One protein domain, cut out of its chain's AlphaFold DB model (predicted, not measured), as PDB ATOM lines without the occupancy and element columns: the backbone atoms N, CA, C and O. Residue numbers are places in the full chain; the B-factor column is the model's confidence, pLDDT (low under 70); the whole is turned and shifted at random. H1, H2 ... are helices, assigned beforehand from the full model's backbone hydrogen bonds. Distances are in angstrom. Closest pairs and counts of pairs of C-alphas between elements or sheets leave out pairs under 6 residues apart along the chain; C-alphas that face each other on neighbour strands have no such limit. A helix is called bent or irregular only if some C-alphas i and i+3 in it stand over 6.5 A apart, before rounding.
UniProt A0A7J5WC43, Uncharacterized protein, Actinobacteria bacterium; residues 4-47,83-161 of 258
ATOM      1  N   GLN A   4     -16.394   8.439  39.736       70.81
ATOM      2  CA  GLN A   4     -16.582   9.312  38.580       70.81
ATOM      3  C   GLN A   4     -17.426   8.665  37.472       70.81
ATOM      4  O   GLN A   4     -18.236   9.354  36.857       70.81
ATOM      5  N   SER A   5     -17.328   7.344  37.259       70.56
ATOM      6  CA  SER A   5     -18.142   6.658  36.244       70.56
ATOM      7  C   SER A   5     -19.626   6.620  36.617       70.56
ATOM      8  O   SER A   5     -20.493   6.612  35.745       70.56
ATOM      9  N   VAL A   6     -19.932   6.608  37.916       68.31
ATOM     10  CA  VAL A   6     -21.308   6.631  38.432       68.31
ATOM     11  C   VAL A   6     -21.928   8.018  38.261       68.31
ATOM     12  O   VAL A   6     -23.059   8.128  37.798       68.31
ATOM     13  N   ILE A   7     -21.177   9.079  38.568       77.88
ATOM     14  CA  ILE A   7     -21.638  10.468  38.424       77.88
ATOM     15  C   ILE A   7     -21.914  10.803  36.954       77.88
ATOM     16  O   ILE A   7     -22.952  11.387  36.647       77.88
ATOM     17  N   GLU A   8     -21.042  10.375  36.039       73.12
ATOM     18  CA  GLU A   8     -21.241  10.608  34.606       73.12
ATOM     19  C   GLU A   8     -22.449   9.827  34.063       73.12
ATOM     20  O   GLU A   8     -23.253  10.369  33.306       73.12
ATOM     21  N   SER A   9     -22.658   8.596  34.541       58.91
ATOM     22  CA  SER A   9     -23.846   7.801  34.198       58.91
ATOM     23  C   SER A   9     -25.144   8.452  34.692       58.91
ATOM     24  O   SER A   9     -26.146   8.462  33.980       58.91
ATOM     25  N   LEU A  10     -25.135   9.039  35.895       65.81
ATOM     26  CA  LEU A  10     -26.279   9.773  36.445       65.81
ATOM     27  C   LEU A  10     -26.550  11.072  35.675       65.81
ATOM     28  O   LEU A  10     -27.707  11.421  35.441       65.81
ATOM     29  N   ARG A  11     -25.498  11.771  35.236       73.19
ATOM     30  CA  ARG A  11     -25.610  12.995  34.436       73.19
ATOM     31  C   ARG A  11     -26.152  12.710  33.036       73.19
ATOM     32  O   ARG A  11     -27.045  13.420  32.579       73.19
ATOM     33  N   GLN A  12     -25.685  11.639  32.394       61.66
ATOM     34  CA  GLN A  12     -26.218  11.177  31.113       61.66
ATOM     35  C   GLN A  12     -27.675  10.719  31.220       61.66
ATOM     36  O   GLN A  12     -28.461  11.029  30.329       61.66
ATOM     37  N   LEU A  13     -28.066  10.059  32.315       55.84
ATOM     38  CA  LEU A  13     -29.461   9.687  32.570       55.84
ATOM     39  C   LEU A  13     -30.365  10.918  32.758       55.84
ATOM     40  O   LEU A  13     -31.507  10.917  32.306       55.84
ATOM     41  N   ALA A  14     -29.851  11.982  33.383       63.59
ATOM     42  CA  ALA A  14     -30.575  13.241  33.556       63.59
ATOM     43  C   ALA A  14     -30.715  14.042  32.249       63.59
ATOM     44  O   ALA A  14     -31.713  14.731  32.056       63.59
ATOM     45  N   GLN A  15     -29.727  13.960  31.353       70.88
ATOM     46  CA  GLN A  15     -29.722  14.699  30.086       70.88
ATOM     47  C   GLN A  15     -30.394  13.930  28.939       70.88
ATOM     48  O   GLN A  15     -30.981  14.548  28.059       70.88
ATOM     49  N   ASN A  16     -30.330  12.596  28.947       57.75
ATOM     50  CA  ASN A  16     -30.881  11.716  27.917       57.75
ATOM     51  C   ASN A  16     -31.437  10.431  28.562       57.75
ATOM     52  O   ASN A  16     -30.787   9.384  28.518       57.75
ATOM     53  N   PRO A  17     -32.654  10.463  29.131       57.66
ATOM     54  CA  PRO A  17     -33.206   9.358  29.927       57.66
ATOM     55  C   PRO A  17     -33.409   8.037  29.160       57.66
ATOM     56  O   PRO A  17     -33.675   7.006  29.778       57.66
ATOM     57  N   ASN A  18     -33.257   8.050  27.831       56.72
ATOM     58  CA  ASN A  18     -33.467   6.905  26.944       56.72
ATOM     59  C   ASN A  18     -32.167   6.308  26.359       56.72
ATOM     60  O   ASN A  18     -32.248   5.346  25.602       56.72
ATOM     61  N   SER A  19     -30.978   6.849  26.663       58.06
ATOM     62  CA  SER A  19     -29.716   6.382  26.050       58.06
ATOM     63  C   SER A  19     -29.174   5.081  26.653       58.06
ATOM     64  O   SER A  19     -28.382   4.388  26.017       58.06
ATOM     65  N   ASN A  20     -29.608   4.716  27.862       60.44
ATOM     66  CA  ASN A  20     -29.124   3.540  28.574       60.44
ATOM     67  C   ASN A  20     -30.298   2.717  29.122       60.44
ATOM     68  O   ASN A  20     -30.759   2.934  30.241       60.44
ATOM     69  N   LEU A  21     -30.764   1.737  28.334       60.06
ATOM     70  CA  LEU A  21     -31.907   0.884  28.688       60.06
ATOM     71  C   LEU A  21     -31.730   0.149  30.031       60.06
ATOM     72  O   LEU A  21     -32.718  -0.112  30.721       60.06
ATOM     73  N   ALA A  22     -30.493  -0.173  30.428       50.44
ATOM     74  CA  ALA A  22     -30.218  -0.801  31.719       50.44
ATOM     75  C   ALA A  22     -30.424   0.192  32.875       50.44
ATOM     76  O   ALA A  22     -31.031  -0.149  33.887       50.44
ATOM     77  N   ALA A  23     -30.000   1.446  32.702       51.38
ATOM     78  CA  ALA A  23     -30.214   2.500  33.690       51.38
ATOM     79  C   ALA A  23     -31.698   2.895  33.802       51.38
ATOM     80  O   ALA A  23     -32.207   3.074  34.908       51.38
ATOM     81  N   THR A  24     -32.420   2.960  32.680       58.22
ATOM     82  CA  THR A  24     -33.853   3.289  32.665       58.22
ATOM     83  C   THR A  24     -34.709   2.168  33.270       58.22
ATOM     84  O   THR A  24     -35.627   2.442  34.044       58.22
ATOM     85  N   SER A  25     -34.396   0.897  32.983       64.44
ATOM     86  CA  SER A  25     -35.096  -0.255  33.582       64.44
ATOM     87  C   SER A  25     -34.808  -0.403  35.078       64.44
ATOM     88  O   SER A  25     -35.732  -0.668  35.851       64.44
ATOM     89  N   LEU A  26     -33.570  -0.140  35.507       66.75
ATOM     90  CA  LEU A  26     -33.213  -0.076  36.922       66.75
ATOM     91  C   LEU A  26     -33.946   1.073  37.632       66.75
ATOM     92  O   LEU A  26     -34.495   0.870  38.713       66.75
ATOM     93  N   GLY A  27     -34.038   2.252  37.007       70.62
ATOM     94  CA  GLY A  27     -34.796   3.388  37.538       70.62
ATOM     95  C   GLY A  27     -36.282   3.075  37.732       70.62
ATOM     96  O   GLY A  27     -36.856   3.389  38.775       70.62
ATOM     97  N   PHE A  28     -36.899   2.381  36.773       69.56
ATOM     98  CA  PHE A  28     -38.294   1.955  36.883       69.56
ATOM     99  C   PHE A  28     -38.496   0.909  37.989       69.56
ATOM    100  O   PHE A  28     -39.429   1.028  38.784       69.56
ATOM    101  N   ALA A  29     -37.603  -0.081  38.090       64.62
ATOM    102  CA  ALA A  29     -37.646  -1.092  39.147       64.62
ATOM    103  C   ALA A  29     -37.509  -0.464  40.544       64.62
ATOM    104  O   ALA A  29     -38.287  -0.789  41.441       64.62
ATOM    105  N   ILE A  30     -36.588   0.490  40.709       73.50
ATOM    106  CA  ILE A  30     -36.420   1.247  41.958       73.50
ATOM    107  C   ILE A  30     -37.700   2.013  42.291       73.50
ATOM    108  O   ILE A  30     -38.171   1.950  43.423       73.50
ATOM    109  N   MET A  31     -38.308   2.690  41.316       73.94
ATOM    110  CA  MET A  31     -39.537   3.445  41.549       73.94
ATOM    111  C   MET A  31     -40.700   2.533  41.983       73.94
ATOM    112  O   MET A  31     -41.411   2.863  42.931       73.94
ATOM    113  N   VAL A  32     -40.868   1.362  41.357       74.44
ATOM    114  CA  VAL A  32     -41.893   0.375  41.751       74.44
ATOM    115  C   VAL A  32     -41.653  -0.139  43.172       74.44
ATOM    116  O   VAL A  32     -42.588  -0.192  43.971       74.44
ATOM    117  N   VAL A  33     -40.405  -0.467  43.517       73.19
ATOM    118  CA  VAL A  33     -40.037  -0.912  44.870       73.19
ATOM    119  C   VAL A  33     -40.308   0.186  45.900       73.19
ATOM    120  O   VAL A  33     -40.890  -0.093  46.946       73.19
ATOM    121  N   VAL A  34     -39.975   1.441  45.595       78.62
ATOM    122  CA  VAL A  34     -40.267   2.587  46.468       78.62
ATOM    123  C   VAL A  34     -41.773   2.734  46.691       78.62
ATOM    124  O   VAL A  34     -42.204   2.893  47.830       78.62
ATOM    125  N   VAL A  35     -42.593   2.611  45.645       77.12
ATOM    126  CA  VAL A  35     -44.059   2.669  45.772       77.12
ATOM    127  C   VAL A  35     -44.593   1.527  46.646       77.12
ATOM    128  O   VAL A  35     -45.416   1.776  47.528       77.12
ATOM    129  N   LEU A  36     -44.100   0.296  46.474       77.19
ATOM    130  CA  LEU A  36     -44.490  -0.850  47.307       77.19
ATOM    131  C   LEU A  36     -44.107  -0.659  48.781       77.19
ATOM    132  O   LEU A  36     -44.912  -0.951  49.667       77.19
ATOM    133  N   ILE A  37     -42.913  -0.121  49.049       76.81
ATOM    134  CA  ILE A  37     -42.461   0.205  50.407       76.81
ATOM    135  C   ILE A  37     -43.367   1.275  51.025       76.81
ATOM    136  O   ILE A  37     -43.789   1.129  52.171       76.81
ATOM    137  N   LEU A  38     -43.727   2.319  50.274       76.62
ATOM    138  CA  LEU A  38     -44.627   3.368  50.760       76.62
ATOM    139  C   LEU A  38     -46.019   2.817  51.104       76.62
ATOM    140  O   LEU A  38     -46.566   3.166  52.150       76.62
ATOM    141  N   ILE A  39     -46.566   1.914  50.283       78.50
ATOM    142  CA  ILE A  39     -47.842   1.234  50.561       78.50
ATOM    143  C   ILE A  39     -47.744   0.389  51.839       78.50
ATOM    144  O   ILE A  39     -48.619   0.478  52.701       78.50
ATOM    145  N   LEU A  40     -46.668  -0.387  52.007       77.12
ATOM    146  CA  LEU A  40     -46.423  -1.188  53.214       77.12
ATOM    147  C   LEU A  40     -46.315  -0.329  54.478       77.12
ATOM    148  O   LEU A  40     -46.883  -0.676  55.513       77.12
ATOM    149  N   VAL A  41     -45.629   0.813  54.394       77.44
ATOM    150  CA  VAL A  41     -45.513   1.766  55.506       77.44
ATOM    151  C   VAL A  41     -46.880   2.338  55.874       77.44
ATOM    152  O   VAL A  41     -47.204   2.411  57.058       77.44
ATOM    153  N   VAL A  42     -47.710   2.693  54.888       77.62
ATOM    154  CA  VAL A  42     -49.096   3.124  55.127       77.62
ATOM    155  C   VAL A  42     -49.875   2.012  55.837       77.62
ATOM    156  O   VAL A  42     -50.456   2.260  56.894       77.62
ATOM    157  N   LEU A  43     -49.820   0.773  55.344       75.56
ATOM    158  CA  LEU A  43     -50.500  -0.357  55.981       75.56
ATOM    159  C   LEU A  43     -50.033  -0.584  57.424       75.56
ATOM    160  O   LEU A  43     -50.873  -0.731  58.301       75.56
ATOM    161  N   MET A  44     -48.732  -0.539  57.718       72.88
ATOM    162  CA  MET A  44     -48.228  -0.690  59.092       72.88
ATOM    163  C   MET A  44     -48.611   0.469  60.019       72.88
ATOM    164  O   MET A  44     -48.797   0.275  61.220       72.88
ATOM    165  N   VAL A  45     -48.706   1.687  59.486       74.38
ATOM    166  CA  VAL A  45     -49.050   2.890  60.255       74.38
ATOM    167  C   VAL A  45     -50.537   2.935  60.606       74.38
ATOM    168  O   VAL A  45     -50.873   3.398  61.700       74.38
ATOM    169  N   PHE A  46     -51.394   2.471  59.696       66.69
ATOM    170  CA  PHE A  46     -52.852   2.505  59.822       66.69
ATOM    171  C   PHE A  46     -53.474   1.163  60.222       66.69
ATOM    172  O   PHE A  46     -54.654   1.149  60.570       66.69
ATOM    173  N   ALA A  47     -52.717   0.059  60.224       68.12
ATOM    174  CA  ALA A  47     -53.184  -1.210  60.767       68.12
ATOM    175  C   ALA A  47     -53.594  -0.987  62.231       68.12
ATOM    176  O   ALA A  47     -52.750  -0.599  63.050       68.12
ATOM    177  N   LEU A  83     -48.476  16.058  62.397       67.00
ATOM    178  CA  LEU A  83     -47.266  15.990  61.564       67.00
ATOM    179  C   LEU A  83     -47.142  14.643  60.832       67.00
ATOM    180  O   LEU A  83     -46.762  14.605  59.660       67.00
ATOM    181  N   ARG A  84     -47.502  13.530  61.484       71.12
ATOM    182  CA  ARG A  84     -47.489  12.185  60.881       71.12
ATOM    183  C   ARG A  84     -48.576  12.022  59.811       71.12
ATOM    184  O   ARG A  84     -48.316  11.433  58.760       71.12
ATOM    185  N   ARG A  85     -49.759  12.614  60.011       73.19
ATOM    186  CA  ARG A  85     -50.836  12.673  59.007       73.19
ATOM    187  C   ARG A  85     -50.463  13.554  57.809       73.19
ATOM    188  O   ARG A  85     -50.733  13.191  56.670       73.19
ATOM    189  N   ARG A  86     -49.762  14.669  58.042       77.38
ATOM    190  CA  ARG A  86     -49.254  15.549  56.976       77.38
ATOM    191  C   ARG A  86     -48.139  14.884  56.158       77.38
ATOM    192  O   ARG A  86     -48.156  14.968  54.936       77.38
ATOM    193  N   ARG A  87     -47.210  14.169  56.807       79.31
ATOM    194  CA  ARG A  87     -46.152  13.393  56.127       79.31
ATOM    195  C   ARG A  87     -46.713  12.255  55.278       79.31
ATOM    196  O   ARG A  87     -46.291  12.090  54.142       79.31
ATOM    197  N   THR A  88     -47.672  11.494  55.803       77.62
ATOM    198  CA  THR A  88     -48.312  10.406  55.042       77.62
ATOM    199  C   THR A  88     -49.072  10.937  53.831       77.62
ATOM    200  O   THR A  88     -48.872  10.417  52.740       77.62
ATOM    201  N   ALA A  89     -49.835  12.026  53.979       80.88
ATOM    202  CA  ALA A  89     -50.495  12.686  52.852       80.88
ATOM    203  C   ALA A  89     -49.494  13.128  51.766       80.88
ATOM    204  O   ALA A  89     -49.684  12.827  50.587       80.88
ATOM    205  N   LEU A  90     -48.384  13.766  52.151       86.69
ATOM    206  CA  LEU A  90     -47.335  14.170  51.208       86.69
ATOM    207  C   LEU A  90     -46.719  12.973  50.473       86.69
ATOM    208  O   LEU A  90     -46.590  13.013  49.254       86.69
ATOM    209  N   LEU A  91     -46.389  11.892  51.183       84.75
ATOM    210  CA  LEU A  91     -45.832  10.683  50.569       84.75
ATOM    211  C   LEU A  91     -46.816  10.021  49.600       84.75
ATOM    212  O   LEU A  91     -46.411   9.587  48.524       84.75
ATOM    213  N   THR A  92     -48.107   9.978  49.941       82.00
ATOM    214  CA  THR A  92     -49.130   9.450  49.027       82.00
ATOM    215  C   THR A  92     -49.270  10.304  47.772       82.00
ATOM    216  O   THR A  92     -49.350   9.762  46.675       82.00
ATOM    217  N   ILE A  93     -49.223  11.632  47.905       86.75
ATOM    218  CA  ILE A  93     -49.265  12.550  46.761       86.75
ATOM    219  C   ILE A  93     -48.036  12.339  45.873       86.75
ATOM    220  O   ILE A  93     -48.179  12.189  44.665       86.75
ATOM    221  N   LEU A  94     -46.840  12.253  46.462       87.75
ATOM    222  CA  LEU A  94     -45.607  11.984  45.720       87.75
ATOM    223  C   LEU A  94     -45.658  10.640  44.983       87.75
ATOM    224  O   LEU A  94     -45.255  10.572  43.824       87.75
ATOM    225  N   ALA A  95     -46.200   9.592  45.608       84.12
ATOM    226  CA  ALA A  95     -46.377   8.293  44.965       84.12
ATOM    227  C   ALA A  95     -47.353   8.365  43.776       84.12
ATOM    228  O   ALA A  95     -47.058   7.830  42.709       84.12
ATOM    229  N   LEU A  96     -48.483   9.064  43.924       84.06
ATOM    230  CA  LEU A  96     -49.442   9.263  42.832       84.06
ATOM    231  C   LEU A  96     -48.835  10.069  41.680       84.06
ATOM    232  O   LEU A  96     -49.027   9.711  40.519       84.06
ATOM    233  N   ILE A  97     -48.063  11.114  41.991       88.31
ATOM    234  CA  ILE A  97     -47.336  11.903  40.991       88.31
ATOM    235  C   ILE A  97     -46.325  11.020  40.259       88.31
ATOM    236  O   ILE A  97     -46.279  11.051  39.031       88.31
ATOM    237  N   ALA A  98     -45.547  10.205  40.975       84.94
ATOM    238  CA  ALA A  98     -44.572   9.301  40.372       84.94
ATOM    239  C   ALA A  98     -45.235   8.290  39.420       84.94
ATOM    240  O   ALA A  98     -44.815   8.162  38.269       84.94
ATOM    241  N   VAL A  99     -46.317   7.633  39.854       82.44
ATOM    242  CA  VAL A  99     -47.073   6.678  39.025       82.44
ATOM    243  C   VAL A  99     -47.694   7.364  37.808       82.44
ATOM    244  O   VAL A  99     -47.568   6.863  36.691       82.44
ATOM    245  N   GLY A 100     -48.321   8.528  37.996       82.75
ATOM    246  CA  GLY A 100     -48.890   9.312  36.899       82.75
ATOM    247  C   GLY A 100     -47.829   9.738  35.886       82.75
ATOM    248  O   GLY A 100     -48.025   9.594  34.681       82.75
ATOM    249  N   SER A 101     -46.667  10.183  36.367       82.81
ATOM    250  CA  SER A 101     -45.548  10.613  35.522       82.81
ATOM    251  C   SER A 101     -44.977   9.448  34.718       82.81
ATOM    252  O   SER A 101     -44.769   9.579  33.513       82.81
ATOM    253  N   ALA A 102     -44.785   8.289  35.354       83.38
ATOM    254  CA  ALA A 102     -44.339   7.069  34.691       83.38
ATOM    255  C   ALA A 102     -45.344   6.582  33.636       83.38
ATOM    256  O   ALA A 102     -44.949   6.141  32.556       83.38
ATOM    257  N   TYR A 103     -46.645   6.681  33.918       84.31
ATOM    258  CA  TYR A 103     -47.694   6.320  32.968       84.31
ATOM    259  C   TYR A 103     -47.680   7.219  31.725       84.31
ATOM    260  O   TYR A 103     -47.734   6.706  30.604       84.31
ATOM    261  N   VAL A 104     -47.581   8.538  31.922       86.31
ATOM    262  CA  VAL A 104     -47.555   9.525  30.833       86.31
ATOM    263  C   VAL A 104     -46.283   9.384  29.999       86.31
ATOM    264  O   VAL A 104     -46.371   9.336  28.773       86.31
ATOM    265  N   SER A 105     -45.113   9.255  30.631       86.50
ATOM    266  CA  SER A 105     -43.835   9.153  29.916       86.50
ATOM    267  C   SER A 105     -43.748   7.891  29.053       86.50
ATOM    268  O   SER A 105     -43.345   7.962  27.890       86.50
ATOM    269  N   SER A 106     -44.214   6.753  29.577       85.44
ATOM    270  CA  SER A 106     -44.242   5.483  28.837       85.44
ATOM    271  C   SER A 106     -45.396   5.362  27.830       85.44
ATOM    272  O   SER A 106     -45.479   4.365  27.118       85.44
ATOM    273  N   GLY A 107     -46.277   6.365  27.743       86.69
ATOM    274  CA  GLY A 107     -47.345   6.450  26.740       86.69
ATOM    275  C   GLY A 107     -47.022   7.348  25.541       86.69
ATOM    276  O   GLY A 107     -47.895   7.605  24.711       86.69
ATOM    277  N   THR A 108     -45.799   7.875  25.460       89.44
ATOM    278  CA  THR A 108     -45.379   8.749  24.359       89.44
ATOM    279  C   THR A 108     -45.030   7.950  23.101       89.44
ATOM    280  O   THR A 108     -44.565   6.813  23.173       89.44
ATOM    281  N   ASN A 109     -45.203   8.568  21.930       90.69
ATOM    282  CA  ASN A 109     -44.870   7.932  20.651       90.69
ATOM    283  C   ASN A 109     -43.383   7.587  20.553       90.69
ATOM    284  O   ASN A 109     -43.039   6.527  20.040       90.69
ATOM    285  N   ASP A 110     -42.514   8.462  21.068       88.56
ATOM    286  CA  ASP A 110     -41.066   8.253  21.062       88.56
ATOM    287  C   ASP A 110     -40.676   7.039  21.913       88.56
ATOM    288  O   ASP A 110     -39.924   6.182  21.455       88.56
ATOM    289  N   TYR A 111     -41.272   6.907  23.105       88.44
ATOM    290  CA  TYR A 111     -41.074   5.739  23.960       88.44
ATOM    291  C   TYR A 111     -41.492   4.452  23.240       88.44
ATOM    292  O   TYR A 111     -40.703   3.516  23.124       88.44
ATOM    293  N   CYS A 112     -42.703   4.415  22.674       85.94
ATOM    294  CA  CYS A 112     -43.168   3.244  21.934       85.94
ATOM    295  C   CYS A 112     -42.264   2.921  20.734       85.94
ATOM    296  O   CYS A 112     -41.889   1.767  20.563       85.94
ATOM    297  N   ALA A 113     -41.903   3.913  19.916       87.38
ATOM    298  CA  ALA A 113     -41.194   3.704  18.653       87.38
ATOM    299  C   ALA A 113     -39.687   3.449  18.805       87.38
ATOM    300  O   ALA A 113     -39.099   2.826  17.921       87.38
ATOM    301  N   ARG A 114     -39.051   3.938  19.880       85.81
ATOM    302  CA  ARG A 114     -37.586   3.892  20.044       85.81
ATOM    303  C   ARG A 114     -37.107   2.987  21.169       85.81
ATOM    304  O   ARG A 114     -36.001   2.465  21.080       85.81
ATOM    305  N   THR A 115     -37.906   2.772  22.214       83.06
ATOM    306  CA  THR A 115     -37.497   1.917  23.343       83.06
ATOM    307  C   THR A 115     -37.662   0.433  23.021       83.06
ATOM    308  O   THR A 115     -36.868  -0.392  23.471       83.06
ATOM    309  N   CYS A 116     -38.665   0.074  22.214       78.06
ATOM    310  CA  CYS A 116     -38.917  -1.303  21.807       78.06
ATOM    311  C   CYS A 116     -38.608  -1.491  20.320       78.06
ATOM    312  O   CYS A 116     -39.353  -1.029  19.462       78.06
ATOM    313  N   HIS A 117     -37.566  -2.262  20.000       79.69
ATOM    314  CA  HIS A 117     -37.195  -2.571  18.612       79.69
ATOM    315  C   HIS A 117     -38.333  -3.203  17.780       79.69
ATOM    316  O   HIS A 117     -38.420  -2.996  16.572       79.69
ATOM    317  N   SER A 118     -39.249  -3.935  18.425       79.00
ATOM    318  CA  SER A 118     -40.404  -4.566  17.776       79.00
ATOM    319  C   SER A 118     -41.442  -3.553  17.283       79.00
ATOM    320  O   SER A 118     -42.277  -3.892  16.446       79.00
ATOM    321  N   MET A 119     -41.381  -2.309  17.765       83.75
ATOM    322  CA  MET A 119     -42.298  -1.225  17.420       83.75
ATOM    323  C   MET A 119     -41.717  -0.235  16.405       83.75
ATOM    324  O   MET A 119     -42.473   0.576  15.875       83.75
ATOM    325  N   THR A 120     -40.429  -0.321  16.060       86.12
ATOM    326  CA  THR A 120     -39.771   0.613  15.131       86.12
ATOM    327  C   THR A 120     -40.522   0.734  13.801       86.12
ATOM    328  O   THR A 120     -40.868   1.833  13.375       86.12
ATOM    329  N   ASN A 121     -40.873  -0.395  13.175       86.00
ATOM    330  CA  ASN A 121     -41.611  -0.401  11.903       86.00
ATOM    331  C   ASN A 121     -43.038   0.155  12.043       86.00
ATOM    332  O   ASN A 121     -43.561   0.792  11.126       86.00
ATOM    333  N   ALA A 122     -43.677  -0.070  13.195       86.75
ATOM    334  CA  ALA A 122     -44.990   0.494  13.486       86.75
ATOM    335  C   ALA A 122     -44.912   2.020  13.640       86.75
ATOM    336  O   ALA A 122     -45.794   2.711  13.138       86.75
ATOM    337  N   GLY A 123     -43.841   2.533  14.257       89.88
ATOM    338  CA  GLY A 123     -43.545   3.963  14.343       89.88
ATOM    339  C   GLY A 123     -43.301   4.594  12.972       89.88
ATOM    340  O   GLY A 123     -43.916   5.606  12.660       89.88
ATOM    341  N   ILE A 124     -42.483   3.965  12.121       89.31
ATOM    342  CA  ILE A 124     -42.194   4.461  10.760       89.31
ATOM    343  C   ILE A 124     -43.460   4.487   9.892       89.31
ATOM    344  O   ILE A 124     -43.761   5.489   9.262       89.31
ATOM    345  N   SER A 125     -44.240   3.406   9.869       88.00
ATOM    346  CA  SER A 125     -45.484   3.360   9.073       88.00
ATOM    347  C   SER A 125     -46.600   4.262   9.615       88.00
ATOM    348  O   SER A 125     -47.558   4.564   8.902       88.00
ATOM    349  N   TRP A 126     -46.507   4.679  10.879       91.06
ATOM    350  CA  TRP A 126     -47.433   5.629  11.485       91.06
ATOM    351  C   TRP A 126     -47.150   7.069  11.038       91.06
ATOM    352  O   TRP A 126     -48.106   7.796  10.763       91.06
ATOM    353  N   THR A 127     -45.880   7.473  10.887       90.25
ATOM    354  CA  THR A 127     -45.526   8.846  10.460       90.25
ATOM    355  C   THR A 127     -45.998   9.171   9.044       90.25
ATOM    356  O   THR A 127     -46.200  10.337   8.719       90.25
ATOM    357  N   THR A 128     -46.214   8.154   8.209       88.31
ATOM    358  CA  THR A 128     -46.758   8.281   6.848       88.31
ATOM    359  C   THR A 128     -48.269   8.045   6.768       88.31
ATOM    360  O   THR A 128     -48.835   8.050   5.676       88.31
ATOM    361  N   SER A 129     -48.935   7.802   7.899       88.12
ATOM    362  CA  SER A 129     -50.372   7.521   7.945       88.12
ATOM    363  C   SER A 129     -51.212   8.798   8.084       88.12
ATOM    364  O   SER A 129     -50.724   9.807   8.599       88.12
ATOM    365  N   PRO A 130     -52.517   8.756   7.752       88.69
ATOM    366  CA  PRO A 130     -53.446   9.848   8.062       88.69
ATOM    367  C   PRO A 130     -53.519  10.221   9.555       88.69
ATOM    368  O   PRO A 130     -53.957  11.315   9.895       88.69
ATOM    369  N   HIS A 131     -53.069   9.336  10.453       91.69
ATOM    370  CA  HIS A 131     -53.060   9.546  11.902       91.69
ATOM    371  C   HIS A 131     -51.677   9.902  12.465       91.69
ATOM    372  O   HIS A 131     -51.484   9.807  13.678       91.69
ATOM    373  N   ALA A 132     -50.732  10.357  11.634       91.81
ATOM    374  CA  ALA A 132     -49.364  10.721  12.030       91.81
ATOM    375  C   ALA A 132     -49.262  11.812  13.120       91.81
ATOM    376  O   ALA A 132     -48.194  12.032  13.675       91.81
ATOM    377  N   ASN A 133     -50.365  12.484  13.458       91.56
ATOM    378  CA  ASN A 133     -50.433  13.465  14.548       91.56
ATOM    379  C   ASN A 133     -51.201  12.957  15.782       91.56
ATOM    380  O   ASN A 133     -51.492  13.718  16.700       91.56
ATOM    381  N   THR A 134     -51.549  11.668  15.825       92.69
ATOM    382  CA  THR A 134     -52.284  11.046  16.935       92.69
ATOM    383  C   THR A 134     -51.357  10.168  17.768       92.69
ATOM    384  O   THR A 134     -50.633   9.336  17.229       92.69
ATOM    385  N   ALA A 135     -51.386  10.315  19.095       92.25
ATOM    386  CA  ALA A 135     -50.561   9.488  19.972       92.25
ATOM    387  C   ALA A 135     -50.938   7.995  19.886       92.25
ATOM    388  O   ALA A 135     -52.125   7.667  19.905       92.25
ATOM    389  N   CYS A 136     -49.956   7.085  19.864       90.88
ATOM    390  CA  CYS A 136     -50.163   5.638  19.697       90.88
ATOM    391  C   CYS A 136     -51.186   5.079  20.701       90.88
ATOM    392  O   CYS A 136     -52.074   4.300  20.345       90.88
ATOM    393  N   VAL A 137     -51.102   5.537  21.954       91.00
ATOM    394  CA  VAL A 137     -51.971   5.112  23.061       91.00
ATOM    395  C   VAL A 137     -53.439   5.504  22.885       91.00
ATOM    396  O   VAL A 137     -54.308   4.856  23.461       91.00
ATOM    397  N   ARG A 138     -53.756   6.505  22.047       92.88
ATOM    398  CA  ARG A 138     -55.152   6.873  21.742       92.88
ATOM    399  C   ARG A 138     -55.896   5.737  21.039       92.88
ATOM    400  O   ARG A 138     -57.103   5.604  21.226       92.88
ATOM    401  N   CYS A 139     -55.172   4.905  20.293       91.06
ATOM    402  CA  CYS A 139     -55.717   3.743  19.598       91.06
ATOM    403  C   CYS A 139     -55.402   2.427  20.324       91.06
ATOM    404  O   CYS A 139     -56.245   1.538  20.374       91.06
ATOM    405  N   HIS A 140     -54.197   2.284  20.881       90.06
ATOM    406  CA  HIS A 140     -53.702   0.988  21.359       90.06
ATOM    407  C   HIS A 140     -53.967   0.668  22.830       90.06
ATOM    408  O   HIS A 140     -53.763  -0.471  23.236       90.06
ATOM    409  N   GLU A 141     -54.444   1.624  23.622       88.25
ATOM    410  CA  GLU A 141     -54.800   1.386  25.021       88.25
ATOM    411  C   GLU A 141     -56.281   1.667  25.170       88.25
ATOM    412  O   GLU A 141     -56.688   2.763  24.814       88.25
ATOM    413  N   SER A 142     -57.097   0.717  25.647       84.88
ATOM    414  CA  SER A 142     -58.565   0.847  25.792       84.88
ATOM    415  C   SER A 142     -59.030   1.334  27.176       84.88
ATOM    416  O   SER A 142     -60.096   1.936  27.326       84.88
ATOM    417  N   SER A 143     -58.192   1.136  28.185       86.50
ATOM    418  CA  SER A 143     -58.379   1.565  29.570       86.50
ATOM    419  C   SER A 143     -57.020   1.555  30.281       86.50
ATOM    420  O   SER A 143     -56.084   0.955  29.750       86.50
ATOM    421  N   PRO A 144     -56.886   2.134  31.487       83.50
ATOM    422  CA  PRO A 144     -55.649   2.019  32.262       83.50
ATOM    423  C   PRO A 144     -55.236   0.563  32.536       83.50
ATOM    424  O   PRO A 144     -54.053   0.237  32.506       83.50
ATOM    425  N   VAL A 145     -56.205  -0.336  32.748       85.19
ATOM    426  CA  VAL A 145     -55.940  -1.767  32.977       85.19
ATOM    427  C   VAL A 145     -55.384  -2.427  31.715       85.19
ATOM    428  O   VAL A 145     -54.401  -3.164  31.779       85.19
ATOM    429  N   ASP A 146     -55.972  -2.127  30.558       84.44
ATOM    430  CA  ASP A 146     -55.488  -2.631  29.272       84.44
ATOM    431  C   ASP A 146     -54.132  -2.031  28.882       84.44
ATOM    432  O   ASP A 146     -53.281  -2.741  28.349       84.44
ATOM    433  N   ALA A 147     -53.886  -0.760  29.214       85.50
ATOM    434  CA  ALA A 147     -52.587  -0.118  29.048       85.50
ATOM    435  C   ALA A 147     -51.499  -0.875  29.819       85.50
ATOM    436  O   ALA A 147     -50.500  -1.295  29.234       85.50
ATOM    437  N   VAL A 148     -51.722  -1.125  31.116       84.75
ATOM    438  CA  VAL A 148     -50.793  -1.901  31.950       84.75
ATOM    439  C   VAL A 148     -50.607  -3.302  31.374       84.75
ATOM    440  O   VAL A 148     -49.475  -3.708  31.131       84.75
ATOM    441  N   ALA A 149     -51.693  -4.019  31.071       84.00
ATOM    442  CA  ALA A 149     -51.615  -5.378  30.541       84.00
ATOM    443  C   ALA A 149     -50.852  -5.452  29.206       84.00
ATOM    444  O   ALA A 149     -50.025  -6.342  29.008       84.00
ATOM    445  N   THR A 150     -51.105  -4.515  28.293       82.00
ATOM    446  CA  THR A 150     -50.448  -4.450  26.985       82.00
ATOM    447  C   THR A 150     -48.966  -4.109  27.126       82.00
ATOM    448  O   THR A 150     -48.128  -4.811  26.555       82.00
ATOM    449  N   ARG A 151     -48.608  -3.121  27.955       84.50
ATOM    450  CA  ARG A 151     -47.202  -2.783  28.236       84.50
ATOM    451  C   ARG A 151     -46.464  -3.946  28.910       84.50
ATOM    452  O   ARG A 151     -45.363  -4.293  28.487       84.50
ATOM    453  N   THR A 152     -47.083  -4.630  29.877       83.75
ATOM    454  CA  THR A 152     -46.514  -5.836  30.506       83.75
ATOM    455  C   THR A 152     -46.283  -6.951  29.488       83.75
ATOM    456  O   THR A 152     -45.222  -7.572  29.504       83.75
ATOM    457  N   ARG A 153     -47.225  -7.187  28.563       82.38
ATOM    458  CA  ARG A 153     -47.056  -8.172  27.480       82.38
ATOM    459  C   ARG A 153     -45.852  -7.849  26.591       82.38
ATOM    460  O   ARG A 153     -45.113  -8.768  26.248       82.38
ATOM    461  N   HIS A 154     -45.619  -6.576  26.265       80.31
ATOM    462  CA  HIS A 154     -44.434  -6.161  25.507       80.31
ATOM    463  C   HIS A 154     -43.131  -6.422  26.270       80.31
ATOM    464  O   HIS A 154     -42.214  -7.013  25.703       80.31
ATOM    465  N   VAL A 155     -43.062  -6.057  27.555       82.50
ATOM    466  CA  VAL A 155     -41.872  -6.299  28.391       82.50
ATOM    467  C   VAL A 155     -41.582  -7.796  28.520       82.50
ATOM    468  O   VAL A 155     -40.455  -8.229  28.300       82.50
ATOM    469  N   VAL A 156     -42.597  -8.609  28.819       83.50
ATOM    470  CA  VAL A 156     -42.443 -10.069  28.922       83.50
ATOM    471  C   VAL A 156     -42.034 -10.679  27.581       83.50
ATOM    472  O   VAL A 156     -41.173 -11.556  27.553       83.50
ATOM    473  N   GLY A 157     -42.618 -10.215  26.472       79.88
ATOM    474  CA  GLY A 157     -42.226 -10.630  25.125       79.88
ATOM    475  C   GLY A 157     -40.752 -10.338  24.849       79.88
ATOM    476  O   GLY A 157     -40.029 -11.233  24.415       79.88
ATOM    477  N   GLN A 158     -40.290  -9.137  25.199       78.25
ATOM    478  CA  GLN A 158     -38.893  -8.729  25.051       78.25
ATOM    479  C   GLN A 158     -37.942  -9.621  25.855       78.25
ATOM    480  O   GLN A 158     -36.954 -10.112  25.319       78.25
ATOM    481  N   LEU A 159     -38.260  -9.873  27.129       81.81
ATOM    482  CA  LEU A 159     -37.450 -10.725  28.008       81.81
ATOM    483  C   LEU A 159     -37.385 -12.178  27.524       81.81
ATOM    484  O   LEU A 159     -36.408 -12.874  27.782       81.81
ATOM    485  N   ARG A 160     -38.415 -12.635  26.808       84.75
ATOM    486  CA  ARG A 160     -38.478 -13.969  26.197       84.75
ATOM    487  C   ARG A 160     -37.874 -14.024  24.790       84.75
ATOM    488  O   ARG A 160     -37.968 -15.064  24.147       84.75
ATOM    489  N   GLY A 161     -37.292 -12.931  24.292       76.69
ATOM    490  CA  GLY A 161     -36.708 -12.869  22.950       76.69
ATOM    491  C   GLY A 161     -37.737 -12.935  21.816       76.69
ATOM    492  O   GLY A 161     -37.390 -13.301  20.694       76.69
TER     493      GLY A 161
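What this domain is: This is residues 4 to 47 and 83 to 161 of the 258 residues of an uncharacterized protein of Actinobacteria bacterium (UniProt A0A7J5WC43). What is the main picture? Two long helices, H2 and H3, run opposite ways and cross near their middles as a narrow X, and near the end of H3 a loose head is made of the shorter helices H4 to H7. H1 lies off the first residues of H2, about perpendicular to it. What is it made of, and how large is it? The printed part has 123 residues, with seven named helices in the order H1 to H7 and no named strand, and its class is all helix. It is loose, with a radius of gyration of the C-alphas of 17.6 A and spans of 55 by 43 by 29 A.

How they stand to each other: How does the longest helix meet its partner? H2, residues 21 to 46, touches H3, residues 83 to 105, with residues 31 to 42 alone, and H3 does so with residues 88 to 98 alone. Their closest C-alphas, of Val 35 and Ala 95, are 6.1 A apart, and they run opposite ways at a shallow tilt of 31 degrees. What is at the start of H2? H1, residues 4 to 15, is close to H2 but not clearly touching, with the C-alphas of Leu 13 and Ala 23 closest at 7.3 A, and about perpendicular at 85 degrees. How are the shorter helices arranged? H4, residues 109 to 115, and H5, residues 117 to 127, form a helical hairpin and touch at a shallow tilt of 30 degrees, with the C-alphas of Ala 113 and Thr 120 closest at 4.9 A. H6, residues 136 to 140, is close to H4 but not clearly touching, with the C-alphas of Asn 109 and Cys 136 closest at 5.8 A. H7, residues 144 to 159, is near H5 and apart from H2, H3 and H4. What do the backbones show? Every O i to N i+4 pair is within hydrogen-bond range in H1, H2, H3, H4, H6 and H7, and 5 of 7 are in H5.

Where its parts are: Where do the long helices lie? H2 runs 37.6 A from C-alpha 21 at (-31.907, 0.884, 28.688), and H3 runs 32.6 A to C-alpha 105 at (-43.835, 9.153, 29.916). How long are the others? H7 spans 22.6 A and ends with C-alpha 159 at (-37.450, -10.725, 28.008), H1 spans 16.5 A, and H5 spans 16.3 A. H5 is irregular, with C-alphas 118 and 121 7.3 A apart.

The domain as a whole: Is there a cut? Residues 48 to 82 are not printed, and C-alphas 47 and 83 are 18.2 A apart across the cut. How far does it reach? The two C-alphas farthest apart, of Leu 83 and Thr 128, are 55.3 A apart. Where is confidence low? The mean pLDDT of the printed part is 79.0, and 22 residues are under 70, among them residues 16 to 26.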